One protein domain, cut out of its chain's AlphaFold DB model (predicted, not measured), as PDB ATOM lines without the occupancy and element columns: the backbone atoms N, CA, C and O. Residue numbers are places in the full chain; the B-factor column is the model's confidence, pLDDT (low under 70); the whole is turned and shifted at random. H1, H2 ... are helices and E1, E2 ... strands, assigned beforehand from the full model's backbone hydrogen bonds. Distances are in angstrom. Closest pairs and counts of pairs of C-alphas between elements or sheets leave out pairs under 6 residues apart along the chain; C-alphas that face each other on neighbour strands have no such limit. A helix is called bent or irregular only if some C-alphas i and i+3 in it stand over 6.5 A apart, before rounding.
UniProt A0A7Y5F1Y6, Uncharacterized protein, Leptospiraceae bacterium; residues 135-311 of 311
ATOM      1  N   PRO A 135     -18.644  20.212  36.260       39.88
ATOM      2  CA  PRO A 135     -20.048  20.572  36.042       39.88
ATOM      3  C   PRO A 135     -20.262  21.673  34.988       39.88
ATOM      4  O   PRO A 135     -21.366  21.798  34.475       39.88
ATOM      5  N   ASP A 136     -19.228  22.438  34.625       41.97
ATOM      6  CA  ASP A 136     -19.384  23.676  33.836       41.97
ATOM      7  C   ASP A 136     -18.925  23.559  32.371       41.97
ATOM      8  O   ASP A 136     -18.682  24.562  31.699       41.97
ATOM      9  N   LEU A 137     -18.729  22.335  31.871       50.69
ATOM     10  CA  LEU A 137     -17.927  22.100  30.663       50.69
ATOM     11  C   LEU A 137     -18.651  21.359  29.516       50.69
ATOM     12  O   LEU A 137     -18.064  21.124  28.460       50.69
ATOM     13  N   LEU A 138     -19.929  21.009  29.682       60.47
ATOM     14  CA  LEU A 138     -20.707  20.294  28.661       60.47
ATOM     15  C   LEU A 138     -21.639  21.262  27.918       60.47
ATOM     16  O   LEU A 138     -22.254  22.114  28.563       60.47
ATOM     17  N   PRO A 139     -21.751  21.160  26.580       68.81
ATOM     18  CA  PRO A 139     -22.574  22.076  25.805       68.81
ATOM     19  C   PRO A 139     -24.047  21.948  26.200       68.81
ATOM     20  O   PRO A 139     -24.553  20.846  26.428       68.81
ATOM     21  N   CYS A 140     -24.735  23.084  26.274       78.00
ATOM     22  CA  CYS A 140     -26.147  23.140  26.627       78.00
ATOM     23  C   CYS A 140     -26.992  23.379  25.374       78.00
ATOM     24  O   CYS A 140     -26.892  24.425  24.730       78.00
ATOM     25  N   ILE A 141     -27.839  22.410  25.030       87.38
ATOM     26  CA  ILE A 141     -28.786  22.526  23.922       87.38
ATOM     27  C   ILE A 141     -30.153  22.856  24.495       87.38
ATOM     28  O   ILE A 141     -30.610  22.230  25.446       87.38
ATOM     29  N   MET A 142     -30.830  23.827  23.902       88.75
ATOM     30  CA  MET A 142     -32.214  24.134  24.205       88.75
ATOM     31  C   MET A 142     -33.101  23.773  23.023       88.75
ATOM     32  O   MET A 142     -32.758  24.095  21.893       88.75
ATOM     33  N   ILE A 143     -34.253  23.156  23.273       92.12
ATOM     34  CA  ILE A 143     -35.278  22.931  22.258       92.12
ATOM     35  C   ILE A 143     -36.589  23.636  22.596       92.12
ATOM     36  O   ILE A 143     -37.073  23.582  23.729       92.12
ATOM     37  N   PHE A 144     -37.191  24.243  21.577       92.12
ATOM     38  CA  PHE A 144     -38.554  24.746  21.602       92.12
ATOM     39  C   PHE A 144     -39.425  23.960  20.623       92.12
ATOM     40  O   PHE A 144     -39.308  24.155  19.419       92.12
ATOM     41  N   THR A 145     -40.267  23.053  21.123       90.31
ATOM     42  CA  THR A 145     -41.190  22.243  20.302       90.31
ATOM     43  C   THR A 145     -42.374  21.757  21.139       90.31
ATOM     44  O   THR A 145     -42.234  21.506  22.341       90.31
ATOM     45  N   SER A 146     -43.538  21.593  20.508       88.00
ATOM     46  CA  SER A 146     -44.689  20.880  21.077       88.00
ATOM     47  C   SER A 146     -44.606  19.361  20.873       88.00
ATOM     48  O   SER A 146     -45.324  18.616  21.540       88.00
ATOM     49  N   ASP A 147     -43.712  18.878  20.004       87.56
ATOM     50  CA  ASP A 147     -43.610  17.466  19.640       87.56
ATOM     51  C   ASP A 147     -42.919  16.641  20.736       87.56
ATOM     52  O   ASP A 147     -41.697  16.664  20.933       87.56
ATOM     53  N   ILE A 148     -43.735  15.884  21.468       82.81
ATOM     54  CA  ILE A 148     -43.289  15.065  22.596       82.81
ATOM     55  C   ILE A 148     -42.348  13.950  22.131       82.81
ATOM     56  O   ILE A 148     -41.348  13.693  22.807       82.81
ATOM     57  N   LEU A 149     -42.650  13.290  21.009       80.88
ATOM     58  CA  LEU A 149     -41.869  12.156  20.516       80.88
ATOM     59  C   LEU A 149     -40.499  12.628  20.035       80.88
ATOM     60  O   LEU A 149     -39.474  12.072  20.431       80.88
ATOM     61  N   PHE A 150     -40.469  13.701  19.251       85.62
ATOM     62  CA  PHE A 150     -39.230  14.304  18.783       85.62
ATOM     63  C   PHE A 150     -38.337  14.757  19.943       85.62
ATOM     64  O   PHE A 150     -37.141  14.462  19.971       85.62
ATOM     65  N   ARG A 151     -38.922  15.395  20.963       84.81
ATOM     66  CA  ARG A 151     -38.199  15.768  22.184       84.81
ATOM     67  C   ARG A 151     -37.621  14.550  22.908       84.81
ATOM     68  O   ARG A 151     -36.464  14.601  23.318       84.81
ATOM     69  N   LYS A 152     -38.378  13.453  23.050       76.81
ATOM     70  CA  LYS A 152     -37.872  12.202  23.652       76.81
ATOM     71  C   LYS A 152     -36.692  11.631  22.864       76.81
ATOM     72  O   LYS A 152     -35.699  11.221  23.470       76.81
ATOM     73  N   LYS A 153     -36.773  11.645  21.531       79.69
ATOM     74  CA  LYS A 153     -35.697  11.207  20.627       79.69
ATOM     75  C   LYS A 153     -34.429  12.044  20.799       79.69
ATOM     76  O   LYS A 153     -33.349  11.492  20.997       79.69
ATOM     77  N   LEU A 154     -34.558  13.369  20.823       80.81
ATOM     78  CA  LEU A 154     -33.433  14.275  21.072       80.81
ATOM     79  C   LEU A 154     -32.815  14.085  22.449       80.81
ATOM     80  O   LEU A 154     -31.598  13.984  22.570       80.81
ATOM     81  N   HIS A 155     -33.652  14.009  23.481       74.62
ATOM     82  CA  HIS A 155     -33.191  13.806  24.847       74.62
ATOM     83  C   HIS A 155     -32.404  12.500  24.970       74.62
ATOM     84  O   HIS A 155     -31.359  12.449  25.614       74.62
ATOM     85  N   SER A 156     -32.883  11.452  24.303       68.75
ATOM     86  CA  SER A 156     -32.209  10.162  24.224       68.75
ATOM     87  C   SER A 156     -30.845  10.273  23.540       68.75
ATOM     88  O   SER A 156     -29.831   9.872  24.108       68.75
ATOM     89  N   LEU A 157     -30.801  10.878  22.351       72.06
ATOM     90  CA  LEU A 157     -29.566  11.052  21.593       72.06
ATOM     91  C   LEU A 157     -28.522  11.858  22.376       72.06
ATOM     92  O   LEU A 157     -27.396  11.403  22.547       72.06
ATOM     93  N   LEU A 158     -28.892  13.038  22.875       74.12
ATOM     94  CA  LEU A 158     -27.973  13.969  23.538       74.12
ATOM     95  C   LEU A 158     -27.452  13.435  24.872       74.12
ATOM     96  O   LEU A 158     -26.291  13.659  25.223       74.12
ATOM     97  N   ARG A 159     -28.271  12.654  25.582       64.19
ATOM     98  CA  ARG A 159     -27.872  12.046  26.849       64.19
ATOM     99  C   ARG A 159     -26.726  11.049  26.709       64.19
ATOM    100  O   ARG A 159     -25.898  10.973  27.614       64.19
ATOM    101  N   LEU A 160     -26.612  10.343  25.582       58.12
ATOM    102  CA  LEU A 160     -25.468   9.456  25.320       58.12
ATOM    103  C   LEU A 160     -24.128  10.201  25.340       58.12
ATOM    104  O   LEU A 160     -23.103   9.618  25.684       58.12
ATOM    105  N   PHE A 161     -24.153  11.496  25.033       61.47
ATOM    106  CA  PHE A 161     -22.977  12.363  24.975       61.47
ATOM    107  C   PHE A 161     -22.863  13.273  26.190       61.47
ATOM    108  O   PHE A 161     -22.029  14.173  26.203       61.47
ATOM    109  N   GLN A 162     -23.695  13.042  27.213       62.78
ATOM    110  CA  GLN A 162     -23.780  13.881  28.408       62.78
ATOM    111  C   GLN A 162     -24.082  15.352  28.062       62.78
ATOM    112  O   GLN A 162     -23.767  16.255  28.827       62.78
ATOM    113  N   ILE A 163     -24.709  15.604  26.909       73.06
ATOM    114  CA  ILE A 163     -25.120  16.941  26.491       73.06
ATOM    115  C   ILE A 163     -26.428  17.266  27.207       73.06
ATOM    116  O   ILE A 163     -27.396  16.507  27.131       73.06
ATOM    117  N   HIS A 164     -26.459  18.399  27.905       73.44
ATOM    118  CA  HIS A 164     -27.655  18.834  28.612       73.44
ATOM    119  C   HIS A 164     -28.696  19.337  27.605       73.44
ATOM    120  O   HIS A 164     -28.422  20.270  26.851       73.44
ATOM    121  N   LEU A 165     -29.907  18.769  27.633       79.88
ATOM    122  CA  LEU A 165     -31.053  19.267  26.869       79.88
ATOM    123  C   LEU A 165     -32.017  20.018  27.793       79.88
ATOM    124  O   LEU A 165     -32.640  19.424  28.666       79.88
ATOM    125  N   MET A 166     -32.160  21.324  27.588       80.44
ATOM    126  CA  MET A 166     -33.286  22.099  28.111       80.44
ATOM    127  C   MET A 166     -34.425  22.045  27.102       80.44
ATOM    128  O   MET A 166     -34.191  22.144  25.900       80.44
ATOM    129  N   ASN A 167     -35.664  21.954  27.561       82.81
ATOM    130  CA  ASN A 167     -36.816  22.021  26.677       82.81
ATOM    131  C   ASN A 167     -37.839  23.015  27.201       82.81
ATOM    132  O   ASN A 167     -38.031  23.135  28.405       82.81
ATOM    133  N   SER A 168     -38.549  23.649  26.282       81.50
ATOM    134  CA  SER A 168     -39.747  24.412  26.592       81.50
ATOM    135  C   SER A 168     -40.804  24.178  25.522       81.50
ATOM    136  O   SER A 168     -40.483  23.946  24.355       81.50
ATOM    137  N   ASN A 169     -42.067  24.217  25.931       78.88
ATOM    138  CA  ASN A 169     -43.224  24.134  25.044       78.88
ATOM    139  C   ASN A 169     -44.077  25.414  25.061       78.88
ATOM    140  O   ASN A 169     -45.068  25.475  24.336       78.88
ATOM    141  N   THR A 170     -43.700  26.423  25.859       81.31
ATOM    142  CA  THR A 170     -44.381  27.722  25.930       81.31
ATOM    143  C   THR A 170     -43.394  28.868  25.749       81.31
ATOM    144  O   THR A 170     -42.269  28.835  26.247       81.31
ATOM    145  N   LEU A 171     -43.809  29.915  25.042       85.25
ATOM    146  CA  LEU A 171     -42.942  31.059  24.767       85.25
ATOM    147  C   LEU A 171     -42.405  31.783  26.028       85.25
ATOM    148  O   LEU A 171     -41.234  32.183  26.019       85.25
ATOM    149  N   PRO A 172     -43.179  31.952  27.125       84.25
ATOM    150  CA  PRO A 172     -42.675  32.604  28.335       84.25
ATOM    151  C   PRO A 172     -41.544  31.824  29.012       84.25
ATOM    152  O   PRO A 172     -40.518  32.403  29.369       84.25
ATOM    153  N   GLU A 173     -41.705  30.507  29.155       82.19
ATOM    154  CA  GLU A 173     -40.675  29.636  29.725       82.19
ATOM    155  C   GLU A 173     -39.440  29.594  28.821       82.19
ATOM    156  O   GLU A 173     -38.317  29.729  29.305       82.19
ATOM    157  N   PHE A 174     -39.641  29.494  27.505       84.81
ATOM    158  CA  PHE A 174     -38.567  29.554  26.522       84.81
ATOM    159  C   PHE A 174     -37.719  30.825  26.686       84.81
ATOM    160  O   PHE A 174     -36.497  30.764  26.833       84.81
ATOM    161  N   THR A 175     -38.379  31.980  26.748       83.12
ATOM    162  CA  THR A 175     -37.717  33.280  26.910       83.12
ATOM    163  C   THR A 175     -36.951  33.357  28.229       83.12
ATOM    164  O   THR A 175     -35.799  33.802  28.259       83.12
ATOM    165  N   PHE A 176     -37.557  32.880  29.320       81.44
ATOM    166  CA  PHE A 176     -36.925  32.830  30.636       81.44
ATOM    167  C   PHE A 176     -35.667  31.952  30.633       81.44
ATOM    168  O   PHE A 176     -34.612  32.378  31.112       81.44
ATOM    169  N   LEU A 177     -35.747  30.741  30.080       78.94
ATOM    170  CA  LEU A 177     -34.630  29.800  30.053       78.94
ATOM    171  C   LEU A 177     -33.464  30.337  29.231       78.94
ATOM    172  O   LEU A 177     -32.327  30.279  29.693       78.94
ATOM    173  N   ILE A 178     -33.725  30.932  28.069       79.75
ATOM    174  CA  ILE A 178     -32.657  31.508  27.255       79.75
ATOM    175  C   ILE A 178     -31.905  32.609  28.008       79.75
ATOM    176  O   ILE A 178     -30.673  32.610  28.041       79.75
ATOM    177  N   GLN A 179     -32.641  33.533  28.629       77.81
ATOM    178  CA  GLN A 179     -32.050  34.679  29.321       77.81
ATOM    179  C   GLN A 179     -31.207  34.260  30.530       77.81
ATOM    180  O   GLN A 179     -30.153  34.846  30.779       77.81
ATOM    181  N   ASN A 180     -31.657  33.245  31.272       75.19
ATOM    182  CA  ASN A 180     -31.021  32.837  32.524       75.19
ATOM    183  C   ASN A 180     -29.957  31.750  32.345       75.19
ATOM    184  O   ASN A 180     -28.979  31.730  33.090       75.19
ATOM    185  N   LYS A 181     -30.144  30.833  31.390       74.56
ATOM    186  CA  LYS A 181     -29.288  29.650  31.219       74.56
ATOM    187  C   LYS A 181     -28.306  29.758  30.060       74.56
ATOM    188  O   LYS A 181     -27.354  28.992  30.051       74.56
ATOM    189  N   LYS A 182     -28.501  30.709  29.134       76.56
ATOM    190  CA  LYS A 182     -27.588  31.007  28.014       76.56
ATOM    191  C   LYS A 182     -27.150  29.737  27.256       76.56
ATOM    192  O   LYS A 182     -25.976  29.380  27.319       76.56
ATOM    193  N   PRO A 183     -28.083  29.040  26.580       81.62
ATOM    194  CA  PRO A 183     -27.753  27.833  25.826       81.62
ATOM    195  C   PRO A 183     -26.703  28.106  24.747       81.62
ATOM    196  O   PRO A 183     -26.608  29.216  24.230       81.62
ATOM    197  N   ASP A 184     -25.954  27.072  24.380       82.44
ATOM    198  CA  ASP A 184     -24.973  27.106  23.297       82.44
ATOM    199  C   ASP A 184     -25.626  26.913  21.924       82.44
ATOM    200  O   ASP A 184     -25.238  27.546  20.939       82.44
ATOM    201  N   ILE A 185     -26.624  26.028  21.870       87.69
ATOM    202  CA  ILE A 185     -27.391  25.698  20.669       87.69
ATOM    203  C   ILE A 185     -28.875  25.819  21.009       87.69
ATOM    204  O   ILE A 185     -29.324  25.317  22.038       87.69
ATOM    205  N   ILE A 186     -29.648  26.451  20.131       90.44
ATOM    206  CA  ILE A 186     -31.104  26.517  20.217       90.44
ATOM    207  C   ILE A 186     -31.693  25.806  18.998       90.44
ATOM    208  O   ILE A 186     -31.455  26.208  17.865       90.44
ATOM    209  N   ILE A 187     -32.487  24.768  19.237       92.88
ATOM    210  CA  ILE A 187     -33.301  24.081  18.237       92.88
ATOM    211  C   ILE A 187     -34.711  24.674  18.304       92.88
ATOM    212  O   ILE A 187     -35.386  24.560  19.329       92.88
ATOM    213  N   LEU A 188     -35.152  25.320  17.228       92.69
ATOM    214  CA  LEU A 188     -36.442  26.010  17.161       92.69
ATOM    215  C   LEU A 188     -37.388  25.315  16.202       92.69
ATOM    216  O   LEU A 188     -37.138  25.315  15.003       92.69
ATOM    217  N   ASP A 189     -38.491  24.785  16.712       92.19
ATOM    218  CA  ASP A 189     -39.601  24.310  15.895       92.19
ATOM    219  C   ASP A 189     -40.519  25.475  15.524       92.19
ATOM    220  O   ASP A 189     -41.279  25.975  16.356       92.19
ATOM    221  N   TRP A 190     -40.409  25.945  14.280       90.06
ATOM    222  CA  TRP A 190     -41.226  27.046  13.766       90.06
ATOM    223  C   TRP A 190     -42.669  26.626  13.478       90.06
ATOM    224  O   TRP A 190     -43.521  27.496  13.323       90.06
ATOM    225  N   ASP A 191     -42.952  25.322  13.452       86.50
ATOM    226  CA  ASP A 191     -44.303  24.767  13.326       86.50
ATOM    227  C   ASP A 191     -44.895  24.364  14.680       86.50
ATOM    228  O   ASP A 191     -45.825  23.562  14.759       86.50
ATOM    229  N   ASN A 192     -44.359  24.912  15.773       84.56
ATOM    230  CA  ASN A 192     -44.897  24.676  17.101       84.56
ATOM    231  C   ASN A 192     -46.329  25.224  17.209       84.56
ATOM    232  O   ASN A 192     -46.553  26.431  17.260       84.56
ATOM    233  N   GLU A 193     -47.295  24.313  17.316       77.00
ATOM    234  CA  GLU A 193     -48.732  24.606  17.389       77.00
ATOM    235  C   GLU A 193     -49.110  25.582  18.515       77.00
ATOM    236  O   GLU A 193     -50.114  26.285  18.428       77.00
ATOM    237  N   ASN A 194     -48.297  25.654  19.572       75.38
ATOM    238  CA  ASN A 194     -48.589  26.464  20.750       75.38
ATOM    239  C   ASN A 194     -48.158  27.928  20.611       75.38
ATOM    240  O   ASN A 194     -48.332  28.703  21.555       75.38
ATOM    241  N   THR A 195     -47.494  28.331  19.523       78.69
ATOM    242  CA  THR A 195     -46.956  29.692  19.413       78.69
ATOM    243  C   THR A 195     -46.837  30.155  17.967       78.69
ATOM    244  O   THR A 195     -46.213  29.510  17.135       78.69
ATOM    245  N   GLU A 196     -47.359  31.347  17.686       83.12
ATOM    246  CA  GLU A 196     -47.178  31.983  16.385       83.12
ATOM    247  C   GLU A 196     -45.718  32.390  16.136       83.12
ATOM    248  O   GLU A 196     -45.054  32.973  16.998       83.12
ATOM    249  N   ILE A 197     -45.253  32.185  14.902       83.12
ATOM    250  CA  ILE A 197     -43.893  32.509  14.436       83.12
ATOM    251  C   ILE A 197     -43.491  33.957  14.752       83.12
ATOM    252  O   ILE A 197     -42.342  34.210  15.111       83.12
ATOM    253  N   GLY A 198     -44.431  34.907  14.645       82.19
ATOM    254  CA  GLY A 198     -44.178  36.321  14.949       82.19
ATOM    255  C   GLY A 198     -43.729  36.539  16.394       82.19
ATOM    256  O   GLY A 198     -42.721  37.195  16.631       82.19
ATOM    257  N   ASN A 199     -44.399  35.890  17.345       84.62
ATOM    258  CA  ASN A 199     -44.087  36.026  18.766       84.62
ATOM    259  C   ASN A 199     -42.718  35.413  19.114       84.62
ATOM    260  O   ASN A 199     -41.991  35.944  19.957       84.62
ATOM    261  N   ILE A 200     -42.347  34.311  18.449       84.75
ATOM    262  CA  ILE A 200     -41.017  33.694  18.583       84.75
ATOM    263  C   ILE A 200     -39.947  34.655  18.056       84.75
ATOM    264  O   ILE A 200     -38.977  34.932  18.760       84.75
ATOM    265  N   ALA A 201     -40.144  35.194  16.849       85.19
ATOM    266  CA  ALA A 201     -39.225  36.142  16.227       85.19
ATOM    267  C   ALA A 201     -39.010  37.385  17.107       85.19
ATOM    268  O   ALA A 201     -37.868  37.744  17.386       85.19
ATOM    269  N   ASP A 202     -40.083  37.998  17.609       84.81
ATOM    270  CA  ASP A 202     -39.997  39.176  18.482       84.81
ATOM    271  C   ASP A 202     -39.253  38.873  19.791       84.81
ATOM    272  O   ASP A 202     -38.417  39.663  20.244       84.81
ATOM    273  N   SER A 203     -39.494  37.690  20.368       83.56
ATOM    274  CA  SER A 203     -38.778  37.232  21.562       83.56
ATOM    275  C   SER A 203     -37.284  37.069  21.284       83.56
ATOM    276  O   SER A 203     -36.465  37.545  22.068       83.56
ATOM    277  N   LEU A 204     -36.906  36.473  20.146       83.25
ATOM    278  CA  LEU A 204     -35.502  36.331  19.750       83.25
ATOM    279  C   LEU A 204     -34.820  37.688  19.558       83.25
ATOM    280  O   LEU A 204     -33.744  37.878  20.120       83.25
ATOM    281  N   LYS A 205     -35.454  38.668  18.893       83.94
ATOM    282  CA  LYS A 205     -34.892  40.035  18.758       83.94
ATOM    283  C   LYS A 205     -34.634  40.686  20.109       83.94
ATOM    284  O   LYS A 205     -33.624  41.364  20.309       83.94
ATOM    285  N   HIS A 206     -35.550  40.498  21.058       77.88
ATOM    286  CA  HIS A 206     -35.385  41.051  22.398       77.88
ATOM    287  C   HIS A 206     -34.203  40.417  23.148       77.88
ATOM    288  O   HIS A 206     -33.535  41.085  23.941       77.88
ATOM    289  N   ILE A 207     -33.943  39.133  22.897       71.25
ATOM    290  CA  ILE A 207     -32.862  38.380  23.527       71.25
ATOM    291  C   ILE A 207     -31.513  38.637  22.829       71.25
ATOM    292  O   ILE A 207     -30.513  38.790  23.527       71.25
ATOM    293  N   GLU A 208     -31.461  38.749  21.496       69.19
ATOM    294  CA  GLU A 208     -30.227  38.993  20.725       69.19
ATOM    295  C   GLU A 208     -29.445  40.205  21.230       69.19
ATOM    296  O   GLU A 208     -28.234  40.126  21.429       69.19
ATOM    297  N   ASN A 209     -30.149  41.283  21.575       65.25
ATOM    298  CA  ASN A 209     -29.550  42.498  22.130       65.25
ATOM    299  C   ASN A 209     -28.877  42.306  23.506       65.25
ATOM    300  O   ASN A 209     -28.173  43.197  23.977       65.25
ATOM    301  N   LYS A 210     -29.111  41.176  24.182       64.88
ATOM    302  CA  LYS A 210     -28.613  40.871  25.533       64.88
ATOM    303  C   LYS A 210     -27.551  39.770  25.556       64.88
ATOM    304  O   LYS A 210     -26.956  39.528  26.611       64.88
ATOM    305  N   PHE A 211     -27.299  39.092  24.439       64.81
ATOM    306  CA  PHE A 211     -26.292  38.040  24.384       64.81
ATOM    307  C   PHE A 211     -24.884  38.605  24.209       64.81
ATOM    308  O   PHE A 211     -24.588  39.317  23.259       64.81
ATOM    309  N   THR A 212     -23.971  38.199  25.091       62.44
ATOM    310  CA  THR A 212     -22.526  38.399  24.891       62.44
ATOM    311  C   THR A 212     -21.940  37.417  23.870       62.44
ATOM    312  O   THR A 212     -20.904  37.695  23.277       62.44
ATOM    313  N   LYS A 213     -22.592  36.261  23.679       67.81
ATOM    314  CA  LYS A 213     -22.273  35.224  22.689       67.81
ATOM    315  C   LYS A 213     -23.589  34.720  22.103       67.81
ATOM    316  O   LYS A 213     -24.429  34.233  22.856       67.81
ATOM    317  N   THR A 214     -23.768  34.854  20.794       72.62
ATOM    318  CA  THR A 214     -24.978  34.384  20.113       72.62
ATOM    319  C   THR A 214     -24.970  32.853  20.041       72.62
ATOM    320  O   THR A 214     -23.968  32.287  19.590       72.62
ATOM    321  N   PRO A 215     -26.039  32.168  20.487       82.56
ATOM    322  CA  PRO A 215     -26.161  30.722  20.327       82.56
ATOM    323  C   PRO A 215     -26.262  30.326  18.850       82.56
ATOM    324  O   PRO A 215     -26.736  31.100  18.018       82.56
ATOM    325  N   LEU A 216     -25.878  29.089  18.527       85.56
ATOM    326  CA  LEU A 216     -26.186  28.510  17.220       85.56
ATOM    327  C   LEU A 216     -27.684  28.196  17.158       85.56
ATOM    328  O   LEU A 216     -28.171  27.386  17.943       85.56
ATOM    329  N   ILE A 217     -28.406  28.800  16.217       88.25
ATOM    330  CA  ILE A 217     -29.836  28.542  16.030       88.25
ATOM    331  C   ILE A 217     -30.036  27.547  14.879       88.25
ATOM    332  O   ILE A 217     -29.629  27.799  13.745       88.25
ATOM    333  N   VAL A 218     -30.675  26.416  15.180       90.50
ATOM    334  CA  VAL A 218     -31.075  25.373  14.230       90.50
ATOM    335  C   VAL A 218     -32.595  25.417  14.096       90.50
ATOM    336  O   VAL A 218     -33.315  25.044  15.021       90.50
ATOM    337  N   GLY A 219     -33.088  25.903  12.959       91.81
ATOM    338  CA  GLY A 219     -34.522  26.019  12.703       91.81
ATOM    339  C   GLY A 219     -35.111  24.747  12.104       91.81
ATOM    340  O   GLY A 219     -34.559  24.192  11.154       91.81
ATOM    341  N   ILE A 220     -36.254  24.322  12.630       92.69
ATOM    342  CA  ILE A 220     -37.089  23.247  12.106       92.69
ATOM    343  C   ILE A 220     -38.310  23.864  11.431       92.69
ATOM    344  O   ILE A 220     -38.967  24.719  12.024       92.69
ATOM    345  N   LYS A 221     -38.594  23.451  10.195       90.00
ATOM    346  CA  LYS A 221     -39.765  23.901   9.436       90.00
ATOM    347  C   LYS A 221     -40.179  22.844   8.417       90.00
ATOM    348  O   LYS A 221     -39.344  22.342   7.668       90.00
ATOM    349  N   ASP A 222     -41.467  22.552   8.351       85.06
ATOM    350  CA  ASP A 222     -42.094  21.750   7.318       85.06
ATOM    351  C   ASP A 222     -42.184  22.550   6.013       85.06
ATOM    352  O   ASP A 222     -42.921  23.539   5.878       85.06
ATOM    353  N   THR A 223     -41.423  22.091   5.022       79.06
ATOM    354  CA  THR A 223     -41.385  22.645   3.667       79.06
ATOM    355  C   THR A 223     -42.680  22.425   2.889       79.06
ATOM    356  O   THR A 223     -42.870  23.034   1.840       79.06
ATOM    357  N   HIS A 224     -43.573  21.566   3.377       79.81
ATOM    358  CA  HIS A 224     -44.883  21.323   2.779       79.81
ATOM    359  C   HIS A 224     -45.994  22.183   3.398       79.81
ATOM    360  O   HIS A 224     -47.138  22.124   2.945       79.81
ATOM    361  N   SER A 225     -45.674  23.017   4.393       78.69
ATOM    362  CA  SER A 225     -46.652  23.909   5.016       78.69
ATOM    363  C   SER A 225     -47.176  24.971   4.034       78.69
ATOM    364  O   SER A 225     -46.419  25.632   3.320       78.69
ATOM    365  N   LEU A 226     -48.499  25.183   4.032       70.19
ATOM    366  CA  LEU A 226     -49.188  26.119   3.127       70.19
ATOM    367  C   LEU A 226     -48.689  27.575   3.246       70.19
ATOM    368  O   LEU A 226     -48.769  28.333   2.282       70.19
ATOM    369  N   ASN A 227     -48.145  27.956   4.405       78.81
ATOM    370  CA  ASN A 227     -47.710  29.322   4.715       78.81
ATOM    371  C   ASN A 227     -46.193  29.548   4.585       78.81
ATOM    372  O   ASN A 227     -45.709  30.628   4.935       78.81
ATOM    373  N   LEU A 228     -45.444  28.581   4.039       81.12
ATOM    374  CA  LEU A 228     -43.977  28.584   4.016       81.12
ATOM    375  C   LEU A 228     -43.369  29.922   3.559       81.12
ATOM    376  O   LEU A 228     -42.501  30.460   4.236       81.12
ATOM    377  N   PHE A 229     -43.823  30.498   2.443       80.31
ATOM    378  CA  PHE A 229     -43.237  31.737   1.907       80.31
ATOM    379  C   PHE A 229     -43.399  32.949   2.836       80.31
ATOM    380  O   PHE A 229     -42.476  33.757   2.962       80.31
ATOM    381  N   SER A 230     -44.554  33.069   3.496       81.94
ATOM    382  CA  SER A 230     -44.812  34.126   4.481       81.94
ATOM    383  C   SER A 230     -43.919  33.937   5.706       81.94
ATOM    384  O   SER A 230     -43.256  34.873   6.158       81.94
ATOM    385  N   ASP A 231     -43.823  32.698   6.181       83.44
ATOM    386  CA  ASP A 231     -43.048  32.323   7.358       83.44
ATOM    387  C   ASP A 231     -41.545  32.549   7.148       83.44
ATOM    388  O   ASP A 231     -40.880  33.166   7.981       83.44
ATOM    389  N   LEU A 232     -41.013  32.154   5.987       83.75
ATOM    390  CA  LEU A 232     -39.602  32.325   5.621       83.75
ATOM    391  C   LEU A 232     -39.137  33.780   5.723       83.75
ATOM    392  O   LEU A 232     -37.997  34.039   6.109       83.75
ATOM    393  N   SER A 233     -40.011  34.739   5.404       83.50
ATOM    394  CA  SER A 233     -39.679  36.165   5.493       83.50
ATOM    395  C   SER A 233     -39.354  36.616   6.922       83.50
ATOM    396  O   SER A 233     -38.505  37.493   7.087       83.50
ATOM    397  N   LYS A 234     -39.972  35.978   7.925       83.75
ATOM    398  CA  LYS A 234     -39.792  36.241   9.360       83.75
ATOM    399  C   LYS A 234     -38.663  35.400   9.961       83.75
ATOM    400  O   LYS A 234     -37.966  35.855  10.858       83.75
ATOM    401  N   ILE A 235     -38.470  34.184   9.450       85.44
ATOM    402  CA  ILE A 235     -37.518  33.203   9.991       85.44
ATOM    403  C   ILE A 235     -36.075  33.465   9.538       85.44
ATOM    404  O   ILE A 235     -35.137  33.267  10.314       85.44
ATOM    405  N   LYS A 236     -35.881  33.928   8.293       83.00
ATOM    406  CA  LYS A 236     -34.557  34.077   7.651       83.00
ATOM    407  C   LYS A 236     -33.572  34.989   8.391       83.00
ATOM    408  O   LYS A 236     -32.375  34.926   8.128       83.00
ATOM    409  N   GLU A 237     -34.078  35.860   9.262       80.69
ATOM    410  CA  GLU A 237     -33.270  36.747  10.105       80.69
ATOM    411  C   GLU A 237     -32.473  35.950  11.151       80.69
ATOM    412  O   GLU A 237     -31.327  36.288  11.424       80.69
ATOM    413  N   PHE A 238     -33.031  34.836  11.641       81.00
ATOM    414  CA  PHE A 238     -32.445  34.005  12.702       81.00
ATOM    415  C   PHE A 238     -31.864  32.690  12.182       81.00
ATOM    416  O   PHE A 238     -30.848  32.208  12.676       81.00
ATOM    417  N   CYS A 239     -32.520  32.078  11.193       81.44
ATOM    418  CA  CYS A 239     -32.153  30.768  10.658       81.44
ATOM    419  C   CYS A 239     -31.886  30.873   9.156       81.44
ATOM    420  O   CYS A 239     -32.809  31.061   8.365       81.44
ATOM    421  N   LYS A 240     -30.623  30.709   8.749       71.56
ATOM    422  CA  LYS A 240     -30.245  30.689   7.323       71.56
ATOM    423  C   LYS A 240     -30.614  29.384   6.626       71.56
ATOM    424  O   LYS A 240     -30.846  29.382   5.423       71.56
ATOM    425  N   ILE A 241     -30.617  28.283   7.375       79.69
ATOM    426  CA  ILE A 241     -30.934  26.945   6.886       79.69
ATOM    427  C   ILE A 241     -32.007  26.371   7.805       79.69
ATOM    428  O   ILE A 241     -31.928  26.530   9.027       79.69
ATOM    429  N   LEU A 242     -33.015  25.754   7.196       87.38
ATOM    430  CA  LEU A 242     -34.112  25.087   7.881       87.38
ATOM    431  C   LEU A 242     -34.047  23.596   7.603       87.38
ATOM    432  O   LEU A 242     -33.621  23.182   6.526       87.38
ATOM    433  N   PHE A 243     -34.469  22.825   8.591       90.25
ATOM    434  CA  PHE A 243     -34.386  21.377   8.587       90.25
ATOM    435  C   PHE A 243     -35.739  20.765   8.929       90.25
ATOM    436  O   PHE A 243     -36.546  21.335   9.659       90.25
ATOM    437  N   SER A 244     -35.972  19.554   8.461       89.81
ATOM    438  CA  SER A 244     -36.955  18.668   9.064       89.81
ATOM    439  C   SER A 244     -36.460  18.177  10.430       89.81
ATOM    440  O   SER A 244     -35.262  18.147  10.723       89.81
ATOM    441  N   LYS A 245     -37.387  17.712  11.273       89.06
ATOM    442  CA  LYS A 245     -37.059  17.044  12.546       89.06
ATOM    443  C   LYS A 245     -36.069  15.891  12.345       89.06
ATOM    444  O   LYS A 245     -35.102  15.759  13.093       89.06
ATOM    445  N   LYS A 246     -36.278  15.094  11.293       86.38
ATOM    446  CA  LYS A 246     -35.390  13.988  10.921       86.38
ATOM    447  C   LYS A 246     -33.974  14.479  10.628       86.38
ATOM    448  O   LYS A 246     -33.024  13.958  11.204       86.38
ATOM    449  N   GLU A 247     -33.833  15.513   9.806       87.31
ATOM    450  CA  GLU A 247     -32.523  16.087   9.482       87.31
ATOM    451  C   GLU A 247     -31.820  16.656  10.719       87.31
ATOM    452  O   GLU A 247     -30.607  16.521  10.831       87.31
ATOM    453  N   VAL A 248     -32.546  17.228  11.687       89.75
ATOM    454  CA  VAL A 248     -31.936  17.672  12.955       89.75
ATOM    455  C   VAL A 248     -31.373  16.499  13.762       89.75
ATOM    456  O   VAL A 248     -30.256  16.600  14.277       89.75
ATOM    457  N   LEU A 249     -32.090  15.373  13.854       84.19
ATOM    458  CA  LEU A 249     -31.561  14.161  14.499       84.19
ATOM    459  C   LEU A 249     -30.329  13.638  13.767       84.19
ATOM    460  O   LEU A 249     -29.337  13.290  14.407       84.19
ATOM    461  N   GLU A 250     -30.368  13.624  12.433       82.62
ATOM    462  CA  GLU A 250     -29.224  13.232  11.616       82.62
ATOM    463  C   GLU A 250     -28.033  14.158  11.844       82.62
ATOM    464  O   GLU A 250     -26.939  13.656  12.076       82.62
ATOM    465  N   ILE A 251     -28.226  15.480  11.854       85.06
ATOM    466  CA  ILE A 251     -27.177  16.468  12.137       85.06
ATOM    467  C   ILE A 251     -26.517  16.163  13.475       85.06
ATOM    468  O   ILE A 251     -25.299  16.006  13.529       85.06
ATOM    469  N   LEU A 252     -27.296  16.040  14.548       82.88
ATOM    470  CA  LEU A 252     -26.754  15.794  15.885       82.88
ATOM    471  C   LEU A 252     -26.012  14.461  15.961       82.88
ATOM    472  O   LEU A 252     -24.922  14.399  16.519       82.88
ATOM    473  N   LEU A 253     -26.549  13.420  15.331       75.94
ATOM    474  CA  LEU A 253     -25.912  12.111  15.256       75.94
ATOM    475  C   LEU A 253     -24.635  12.121  14.386       75.94
ATOM    476  O   LEU A 253     -23.667  11.424  14.673       75.94
ATOM    477  N   ASN A 254     -24.602  12.916  13.318       74.25
ATOM    478  CA  ASN A 254     -23.422  13.128  12.476       74.25
ATOM    479  C   ASN A 254     -22.338  13.937  13.195       74.25
ATOM    480  O   ASN A 254     -21.165  13.839  12.847       74.25
ATOM    481  N   SER A 255     -22.736  14.730  14.188       75.31
ATOM    482  CA  SER A 255     -21.848  15.578  14.987       75.31
ATOM    483  C   SER A 255     -21.094  14.799  16.061       75.31
ATOM    484  O   SER A 255     -20.276  15.376  16.775       75.31
ATOM    485  N   LEU A 256     -21.389  13.511  16.229       67.62
ATOM    486  CA  LEU A 256     -20.825  12.710  17.303       67.62
ATOM    487  C   LEU A 256     -19.366  12.345  17.010       67.62
ATOM    488  O   LEU A 256     -19.052  11.962  15.881       67.62
ATOM    489  N   PRO A 257     -18.481  12.387  18.021       57.59
ATOM    490  CA  PRO A 257     -17.081  11.995  17.885       57.59
ATOM    491  C   PRO A 257     -16.941  10.463  17.921       57.59
ATOM    492  O   PRO A 257     -16.227   9.912  18.753       57.59
ATOM    493  N   VAL A 258     -17.677   9.763  17.060       55.66
ATOM    494  CA  VAL A 258     -17.576   8.309  16.892       55.66
ATOM    495  C   VAL A 258     -16.744   8.060  15.641       55.66
ATOM    496  O   VAL A 258     -17.080   8.550  14.565       55.66
ATOM    497  N   GLU A 259     -15.629   7.343  15.781       46.66
ATOM    498  CA  GLU A 259     -14.826   6.921  14.635       46.66
ATOM    499  C   GLU A 259     -15.522   5.756  13.918       46.66
ATOM    500  O   GLU A 259     -15.980   4.789  14.534       46.66
ATOM    501  N   PHE A 260     -15.632   5.880  12.597       50.72
ATOM    502  CA  PHE A 260     -16.297   4.920  11.722       50.72
ATOM    503  C   PHE A 260     -15.271   4.296  10.779       50.72
ATOM    504  O   PHE A 260     -14.317   4.967  10.377       50.72
ATOM    505  N   ASP A 261     -15.487   3.034  10.405       46.78
ATOM    506  CA  ASP A 261     -14.582   2.307   9.514       46.78
ATOM    507  C   ASP A 261     -14.312   3.068   8.207       46.78
ATOM    508  O   ASP A 261     -15.207   3.614   7.554       46.78
ATOM    509  N   SER A 262     -13.035   3.075   7.829       48.34
ATOM    510  CA  SER A 262     -12.444   3.881   6.755       48.34
ATOM    511  C   SER A 262     -12.650   3.316   5.345       48.34
ATOM    512  O   SER A 262     -12.177   3.905   4.376       48.34
ATOM    513  N   GLN A 263     -13.364   2.193   5.202       49.12
ATOM    514  CA  GLN A 263     -13.560   1.505   3.915       49.12
ATOM    515  C   GLN A 263     -14.900   1.817   3.221       49.12
ATOM    516  O   GLN A 263     -15.250   1.168   2.236       49.12
ATOM    517  N   ALA A 264     -15.664   2.800   3.703       56.50
ATOM    518  CA  ALA A 264     -16.967   3.144   3.133       56.50
ATOM    519  C   ALA A 264     -16.896   4.210   2.033       56.50
ATOM    520  O   ALA A 264     -16.011   5.063   2.029       56.50
ATOM    521  N   THR A 265     -17.925   4.256   1.182       57.06
ATOM    522  CA  THR A 265     -18.212   5.449   0.373       57.06
ATOM    523  C   THR A 265     -18.464   6.651   1.288       57.06
ATOM    524  O   THR A 265     -19.118   6.510   2.321       57.06
ATOM    525  N   THR A 266     -17.944   7.830   0.941       63.75
ATOM    526  CA  THR A 266     -18.204   9.070   1.682       63.75
ATOM    527  C   THR A 266     -19.392   9.816   1.078       63.75
ATOM    528  O   THR A 266     -19.595   9.825  -0.136       63.75
ATOM    529  N   VAL A 267     -20.222  10.413   1.932       70.81
ATOM    530  CA  VAL A 267     -21.314  11.311   1.534       70.81
ATOM    531  C   VAL A 267     -21.208  12.581   2.369       70.81
ATOM    532  O   VAL A 267     -21.018  12.509   3.586       70.81
ATOM    533  N   GLU A 268     -21.344  13.742   1.726       76.94
ATOM    534  CA  GLU A 268     -21.451  15.017   2.434       76.94
ATOM    535  C   GLU A 268     -22.730  15.054   3.270       76.94
ATOM    536  O   GLU A 268     -23.841  14.904   2.754       76.94
ATOM    537  N   ARG A 269     -22.583  15.296   4.570       77.81
ATOM    538  CA  ARG A 269     -23.711  15.465   5.485       77.81
ATOM    539  C   ARG A 269     -23.518  16.697   6.350       77.81
ATOM    540  O   ARG A 269     -22.394  17.061   6.685       77.81
ATOM    541  N   ASN A 270     -24.629  17.318   6.739       79.00
ATOM    542  CA  ASN A 270     -24.607  18.399   7.717       79.00
ATOM    543  C   ASN A 270     -24.219  17.840   9.095       79.00
ATOM    544  O   ASN A 270     -24.747  16.809   9.531       79.00
ATOM    545  N   CYS A 271     -23.319  18.535   9.782       79.12
ATOM    546  CA  CYS A 271     -22.913  18.259  11.152       79.12
ATOM    547  C   CYS A 271     -22.597  19.565  11.888       79.12
ATOM    548  O   CYS A 271     -22.248  20.582  11.291       79.12
ATOM    549  N   ILE A 272     -22.701  19.524  13.206       78.75
ATOM    550  CA  ILE A 272     -22.212  20.557  14.105       78.75
ATOM    551  C   ILE A 272     -20.760  20.217  14.411       78.75
ATOM    552  O   ILE A 272     -20.461  19.182  15.006       78.75
ATOM    553  N   ASN A 273     -19.858  21.091  13.986       71.62
ATOM    554  CA  ASN A 273     -18.466  21.031  14.374       71.62
ATOM    555  C   ASN A 273     -18.278  21.757  15.703       71.62
ATOM    556  O   ASN A 273     -18.673  22.916  15.882       71.62
ATOM    557  N   TRP A 274     -17.681  21.033  16.637       72.06
ATOM    558  CA  TRP A 274     -17.401  21.479  17.987       72.06
ATOM    559  C   TRP A 274     -15.953  21.971  17.995       72.06
ATOM    560  O   TRP A 274     -15.018  21.173  18.032       72.06
ATOM    561  N   ASN A 275     -15.733  23.283  17.925       60.34
ATOM    562  CA  ASN A 275     -14.367  23.808  17.950       60.34
ATOM    563  C   ASN A 275     -13.874  23.848  19.389       60.34
ATOM    564  O   ASN A 275     -14.370  24.662  20.159       60.34
ATOM    565  N   PHE A 276     -12.896  23.020  19.747       52.69
ATOM    566  CA  PHE A 276     -12.320  22.992  21.092       52.69
ATOM    567  C   PHE A 276     -11.039  23.833  21.172       52.69
ATOM    568  O   PHE A 276     -10.140  23.689  20.340       52.69
ATOM    569  N   LEU A 277     -10.894  24.669  22.205       45.19
ATOM    570  CA  LEU A 277      -9.624  25.351  22.475       45.19
ATOM    571  C   LEU A 277      -8.729  24.457  23.342       45.19
ATOM    572  O   LEU A 277      -8.927  24.352  24.546       45.19
ATOM    573  N   LYS A 278      -7.745  23.819  22.690       43.50
ATOM    574  CA  LYS A 278      -6.486  23.193  23.173       43.50
ATOM    575  C   LYS A 278      -6.414  22.417  24.505       43.50
ATOM    576  O   LYS A 278      -5.316  21.982  24.828       43.50
ATOM    577  N   SER A 279      -7.521  22.171  25.205       41.88
ATOM    578  CA  SER A 279      -7.709  21.141  26.250       41.88
ATOM    579  C   SER A 279      -9.020  21.303  27.044       41.88
ATOM    580  O   SER A 279      -9.231  20.544  27.985       41.88
ATOM    581  N   GLN A 280      -9.898  22.263  26.723       46.06
ATOM    582  CA  GLN A 280     -11.231  22.405  27.339       46.06
ATOM    583  C   GLN A 280     -12.259  22.940  26.324       46.06
ATOM    584  O   GLN A 280     -11.859  23.638  25.399       46.06
ATOM    585  N   ASN A 281     -13.540  22.590  26.542       43.94
ATOM    586  CA  ASN A 281     -14.824  23.001  25.924       43.94
ATOM    587  C   ASN A 281     -14.906  23.357  24.433       43.94
ATOM    588  O   ASN A 281     -13.999  23.971  23.876       43.94
ATOM    589  N   PRO A 282     -16.071  23.124  23.791       49.72
ATOM    590  CA  PRO A 282     -16.359  23.770  22.522       49.72
ATOM    591  C   PRO A 282     -16.413  25.297  22.729       49.72
ATOM    592  O   PRO A 282     -17.321  25.833  23.363       49.72
ATOM    593  N   SER A 283     -15.435  26.028  22.203       50.22
ATOM    594  CA  SER A 283     -15.404  27.490  22.193       50.22
ATOM    595  C   SER A 283     -16.422  28.077  21.213       50.22
ATOM    596  O   SER A 283     -16.959  29.161  21.446       50.22
ATOM    597  N   SER A 284     -16.738  27.349  20.141       59.25
ATOM    598  CA  SER A 284     -17.748  27.732  19.153       59.25
ATOM    599  C   SER A 284     -18.379  26.506  18.500       59.25
ATOM    600  O   SER A 284     -17.732  25.467  18.381       59.25
ATOM    601  N   PHE A 285     -19.602  26.676  18.007       70.56
ATOM    602  CA  PHE A 285     -20.357  25.661  17.280       70.56
ATOM    603  C   PHE A 285     -20.601  26.195  15.879       70.56
ATOM    604  O   PHE A 285     -21.086  27.317  15.725       70.56
ATOM    605  N   ILE A 286     -20.231  25.419  14.867       75.06
ATOM    606  CA  ILE A 286     -20.430  25.799  13.471       75.06
ATOM    607  C   ILE A 286     -21.168  24.660  12.788       75.06
ATOM    608  O   ILE A 286     -20.759  23.507  12.874       75.06
ATOM    609  N   LEU A 287     -22.269  24.990  12.121       77.62
ATOM    610  CA  LEU A 287     -22.918  24.061  11.215       77.62
ATOM    611  C   LEU A 287     -22.103  24.010   9.918       77.62
ATOM    612  O   LEU A 287     -21.979  25.021   9.224       77.62
ATOM    613  N   GLU A 288     -21.560  22.845   9.596       82.31
ATOM    614  CA  GLU A 288     -20.764  22.616   8.393       82.31
ATOM    615  C   GLU A 288     -21.198  21.331   7.683       82.31
ATOM    616  O   GLU A 288     -21.924  20.499   8.233       82.31
ATOM    617  N   LYS A 289     -20.749  21.171   6.438       79.81
ATOM    618  CA  LYS A 289     -20.847  19.902   5.724       79.81
ATOM    619  C   LYS A 289     -19.547  19.137   5.902       79.81
ATOM    620  O   LYS A 289     -18.478  19.688   5.655       79.81
ATOM    621  N   LYS A 290     -19.649  17.869   6.287       76.69
ATOM    622  CA  LYS A 290     -18.511  16.964   6.437       76.69
ATOM    623  C   LYS A 290     -18.740  15.707   5.616       76.69
ATOM    624  O   LYS A 290     -19.845  15.164   5.598       76.69
ATOM    625  N   GLU A 291     -17.692  15.239   4.950       73.12
ATOM    626  CA  GLU A 291     -17.692  13.916   4.336       73.12
ATOM    627  C   GLU A 291     -17.684  12.846   5.430       73.12
ATOM    628  O   GLU A 291     -16.760  12.765   6.242       73.12
ATOM    629  N   LEU A 292     -18.744  12.040   5.473       64.94
ATOM    630  CA  LEU A 292     -18.892  10.944   6.425       64.94
ATOM    631  C   LEU A 292     -19.046   9.620   5.682       64.94
ATOM    632  O   LEU A 292     -19.715   9.555   4.649       64.94
ATOM    633  N   SER A 293     -18.460   8.557   6.230       61.19
ATOM    634  CA  SER A 293     -18.614   7.198   5.714       61.19
ATOM    635  C   SER A 293     -20.081   6.734   5.759       61.19
ATOM    636  O   SER A 293     -20.835   7.017   6.698       61.19
ATOM    637  N   THR A 294     -20.515   6.020   4.718       54.91
ATOM    638  CA  THR A 294     -21.882   5.487   4.592       54.91
ATOM    639  C   THR A 294     -22.131   4.272   5.478       54.91
ATOM    640  O   THR A 294     -23.258   4.087   5.941       54.91
ATOM    641  N   THR A 295     -21.108   3.465   5.766       51.97
ATOM    642  CA  THR A 295     -21.226   2.313   6.665       51.97
ATOM    643  C   THR A 295     -21.005   2.736   8.110       51.97
ATOM    644  O   THR A 295     -19.879   2.865   8.583       51.97
ATOM    645  N   ARG A 296     -22.110   2.905   8.839       51.34
ATOM    646  CA  ARG A 296     -22.114   3.013  10.301       51.34
ATOM    647  C   ARG A 296     -22.242   1.632  10.927       51.34
ATOM    648  O   ARG A 296     -23.307   1.261  11.410       51.34
ATOM    649  N   GLN A 297     -21.171   0.855  10.903       46.66
ATOM    650  CA  GLN A 297     -21.023  -0.211  11.886       46.66
ATOM    651  C   GLN A 297     -20.103   0.331  12.961       46.66
ATOM    652  O   GLN A 297     -18.945   0.580  12.675       46.66
ATOM    653  N   ASN A 298     -20.665   0.629  14.134       45.09
ATOM    654  CA  ASN A 298     -20.012   0.477  15.433       45.09
ATOM    655  C   ASN A 298     -21.048   0.751  16.537       45.09
ATOM    656  O   ASN A 298     -21.688   1.799  16.553       45.09
ATOM    657  N   PHE A 299     -21.208  -0.243  17.420       47.81
ATOM    658  CA  PHE A 299     -22.262  -0.459  18.428       47.81
ATOM    659  C   PHE A 299     -23.654  -0.831  17.889       47.81
ATOM    660  O   PHE A 299     -24.401   0.006  17.390       47.81
ATOM    661  N   GLU A 300     -24.072  -2.080  18.124       47.22
ATOM    662  CA  GLU A 300     -25.447  -2.557  17.881       47.22
ATOM    663  C   GLU A 300     -26.491  -1.668  18.595       47.22
ATOM    664  O   GLU A 300     -27.575  -1.418  18.074       47.22
ATOM    665  N   SER A 301     -26.130  -1.091  19.748       46.19
ATOM    666  CA  SER A 301     -26.939  -0.104  20.476       46.19
ATOM    667  C   SER A 301     -27.090   1.230  19.729       46.19
ATOM    668  O   SER A 301     -28.178   1.796  19.735       46.19
ATOM    669  N   LEU A 302     -26.045   1.715  19.042       52.72
ATOM    670  CA  LEU A 302     -26.118   2.922  18.204       52.72
ATOM    671  C   LEU A 302     -26.861   2.659  16.895       52.72
ATOM    672  O   LEU A 302     -27.531   3.552  16.393       52.72
ATOM    673  N   LYS A 303     -26.788   1.436  16.365       54.41
ATOM    674  CA  LYS A 303     -27.560   1.002  15.196       54.41
ATOM    675  C   LYS A 303     -29.058   0.918  15.505       54.41
ATOM    676  O   LYS A 303     -29.861   1.446  14.747       54.41
ATOM    677  N   ASN A 304     -29.438   0.330  16.639       57.00
ATOM    678  CA  ASN A 304     -30.839   0.295  17.074       57.00
ATOM    679  C   ASN A 304     -31.362   1.693  17.412       57.00
ATOM    680  O   ASN A 304     -32.475   2.039  17.031       57.00
ATOM    681  N   LEU A 305     -30.539   2.519  18.066       58.09
ATOM    682  CA  LEU A 305     -30.843   3.932  18.265       58.09
ATOM    683  C   LEU A 305     -31.010   4.654  16.924       58.09
ATOM    684  O   LEU A 305     -31.935   5.437  16.779       58.09
ATOM    685  N   TYR A 306     -30.144   4.398  15.942       63.47
ATOM    686  CA  TYR A 306     -30.222   5.013  14.619       63.47
ATOM    687  C   TYR A 306     -31.555   4.719  13.935       63.47
ATOM    688  O   TYR A 306     -32.216   5.654  13.494       63.47
ATOM    689  N   PHE A 307     -31.969   3.449  13.898       64.12
ATOM    690  CA  PHE A 307     -33.265   3.069  13.336       64.12
ATOM    691  C   PHE A 307     -34.414   3.725  14.101       64.12
ATOM    692  O   PHE A 307     -35.204   4.446  13.504       64.12
ATOM    693  N   TRP A 308     -34.427   3.611  15.429       66.44
ATOM    694  CA  TRP A 308     -35.475   4.201  16.264       66.44
ATOM    695  C   TRP A 308     -35.553   5.738  16.178       66.44
ATOM    696  O   TRP A 308     -36.630   6.325  16.258       66.44
ATOM    697  N   LEU A 309     -34.421   6.429  16.017       62.69
ATOM    698  CA  LEU A 309     -34.402   7.883  15.859       62.69
ATOM    699  C   LEU A 309     -34.977   8.310  14.501       62.69
ATOM    700  O   LEU A 309     -35.663   9.332  14.445       62.69
ATOM    701  N   LEU A 310     -34.712   7.551  13.432       63.56
ATOM    702  CA  LEU A 310     -35.044   7.934  12.056       63.56
ATOM    703  C   LEU A 310     -36.376   7.400  11.512       63.56
ATOM    704  O   LEU A 310     -36.826   7.927  10.491       63.56
ATOM    705  N   GLU A 311     -36.964   6.394  12.159       61.78
ATOM    706  CA  GLU A 311     -38.328   5.884  11.917       61.78
ATOM    707  C   GLU A 311     -39.378   6.710  12.659       61.78
ATOM    708  O   GLU A 311     -40.321   7.207  12.008       61.78
TER     709      GLU A 311
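Overview. This is residues 135 to 311 of the 311 residues of an uncharacterized protein of Leptospiraceae bacterium (UniProt A0A7Y5F1Y6). A parallel sheet of four strands, in the order E2 E1 E3 E4, has helices on both faces, H1 and H5 on one and H2 on the other, and beyond H5 a long, sharply bent hairpin of E5 and E6 packs on that helix. H3 packs on H2 and H4 on H3, while H6 joins H1 and H5 in a bundle, three helices side by side. The printed part has 177 residues with six named helices and six named strands, along the chain E1 H1 E2 H2 E3 H3 E4 H4 H5 E5 E6 H6; its class is mixed, helices and strands. It is compact, with a radius of gyration of the C-alphas of 16.6 A and spans of 48 by 41 by 25 A.

Arrangement. E2, residues 164 to 168, E1, 140 to 144, E3, 185 to 189, and E4, 216 to 220, form the larger sheet, with E2 and E4 as edge strands. Within hydrogen-bond range are N 143 and O 166, 2.8 A, N 144 and O 187, 2.9 A, and N 188 and O 218, 2.9 A. H1, residues 148 to 159, is on this sheet at a height over the sheet of 9.8 A, its closest C-alphas to E2 being His 155 and Leu 165, 6.2 A. H2, residues 171 to 181, is on the opposite face, at a height of 8.9 A. With H5, residues 245 to 254, also on the sheet, there are three layers, helices on both faces of a sheet. H2 touches H3, residues 197 to 208, at a shallow tilt of 20 degrees, the same way, closest at the C-alphas of Thr 175 and Ser 203, 6.7 A. H3, with residues 197 to 201 alone, touches H4, residues 228 to 235, closest at the C-alphas of Ala 201 and Lys 234, 6.9 A. E1, H1, E2 and E3, H3, E4 are strand-helix-strand units, two parallel neighbour strands with a helix between along the chain; E2, H2, E3 is a split one, with E1 between its strands; the three crossovers are right-handed. H5 touches H1 at 6 degrees, a shallow tilt, the same way, closest at the C-alphas of Leu 154 and Leu 249, 6.8 A. H5 touches H6, residues 300 to 310, opposite ways at a shallow tilt of 28 degrees, closest at the C-alphas of Lys 246 and Leu 310, 6.2 A. E5, residues 266 to 277, and E6, 280 to 293, are an antiparallel hairpin, with N 271 and O 288 at 2.9 A, within hydrogen-bond range. The closest C-alphas of H5 and E5 are Ile 251 and Cys 271, 4.7 A. Every O i to N i+4 pair is within hydrogen-bond range in H1, H2, H3, H5 and H6, and 2 of 4 in H4.

Along the chain. E1 begins at C-alpha 140, (-26.147, 23.140, 26.627), and H6 ends at C-alpha 310, (-35.044, 7.934, 12.056). From first to last C-alpha H1 is 16.3 A long, H3 16.4 A, E5 27.8 A and E6 27.4 A. E5 bends by 79 degrees at residue 269 and E6 by 93 degrees at residue 284.

Size, cuts and confidence. The two C-alphas farthest apart are those of Pro 172 and Gln 263, 49.1 A. The printed part has no cut, and the link from H5 to E5, 11 residues, is long. The mean pLDDT of the printed part is 73.5; 57 residues are under 70, among them 256 to 266, 275 to 284 and 292 to 311.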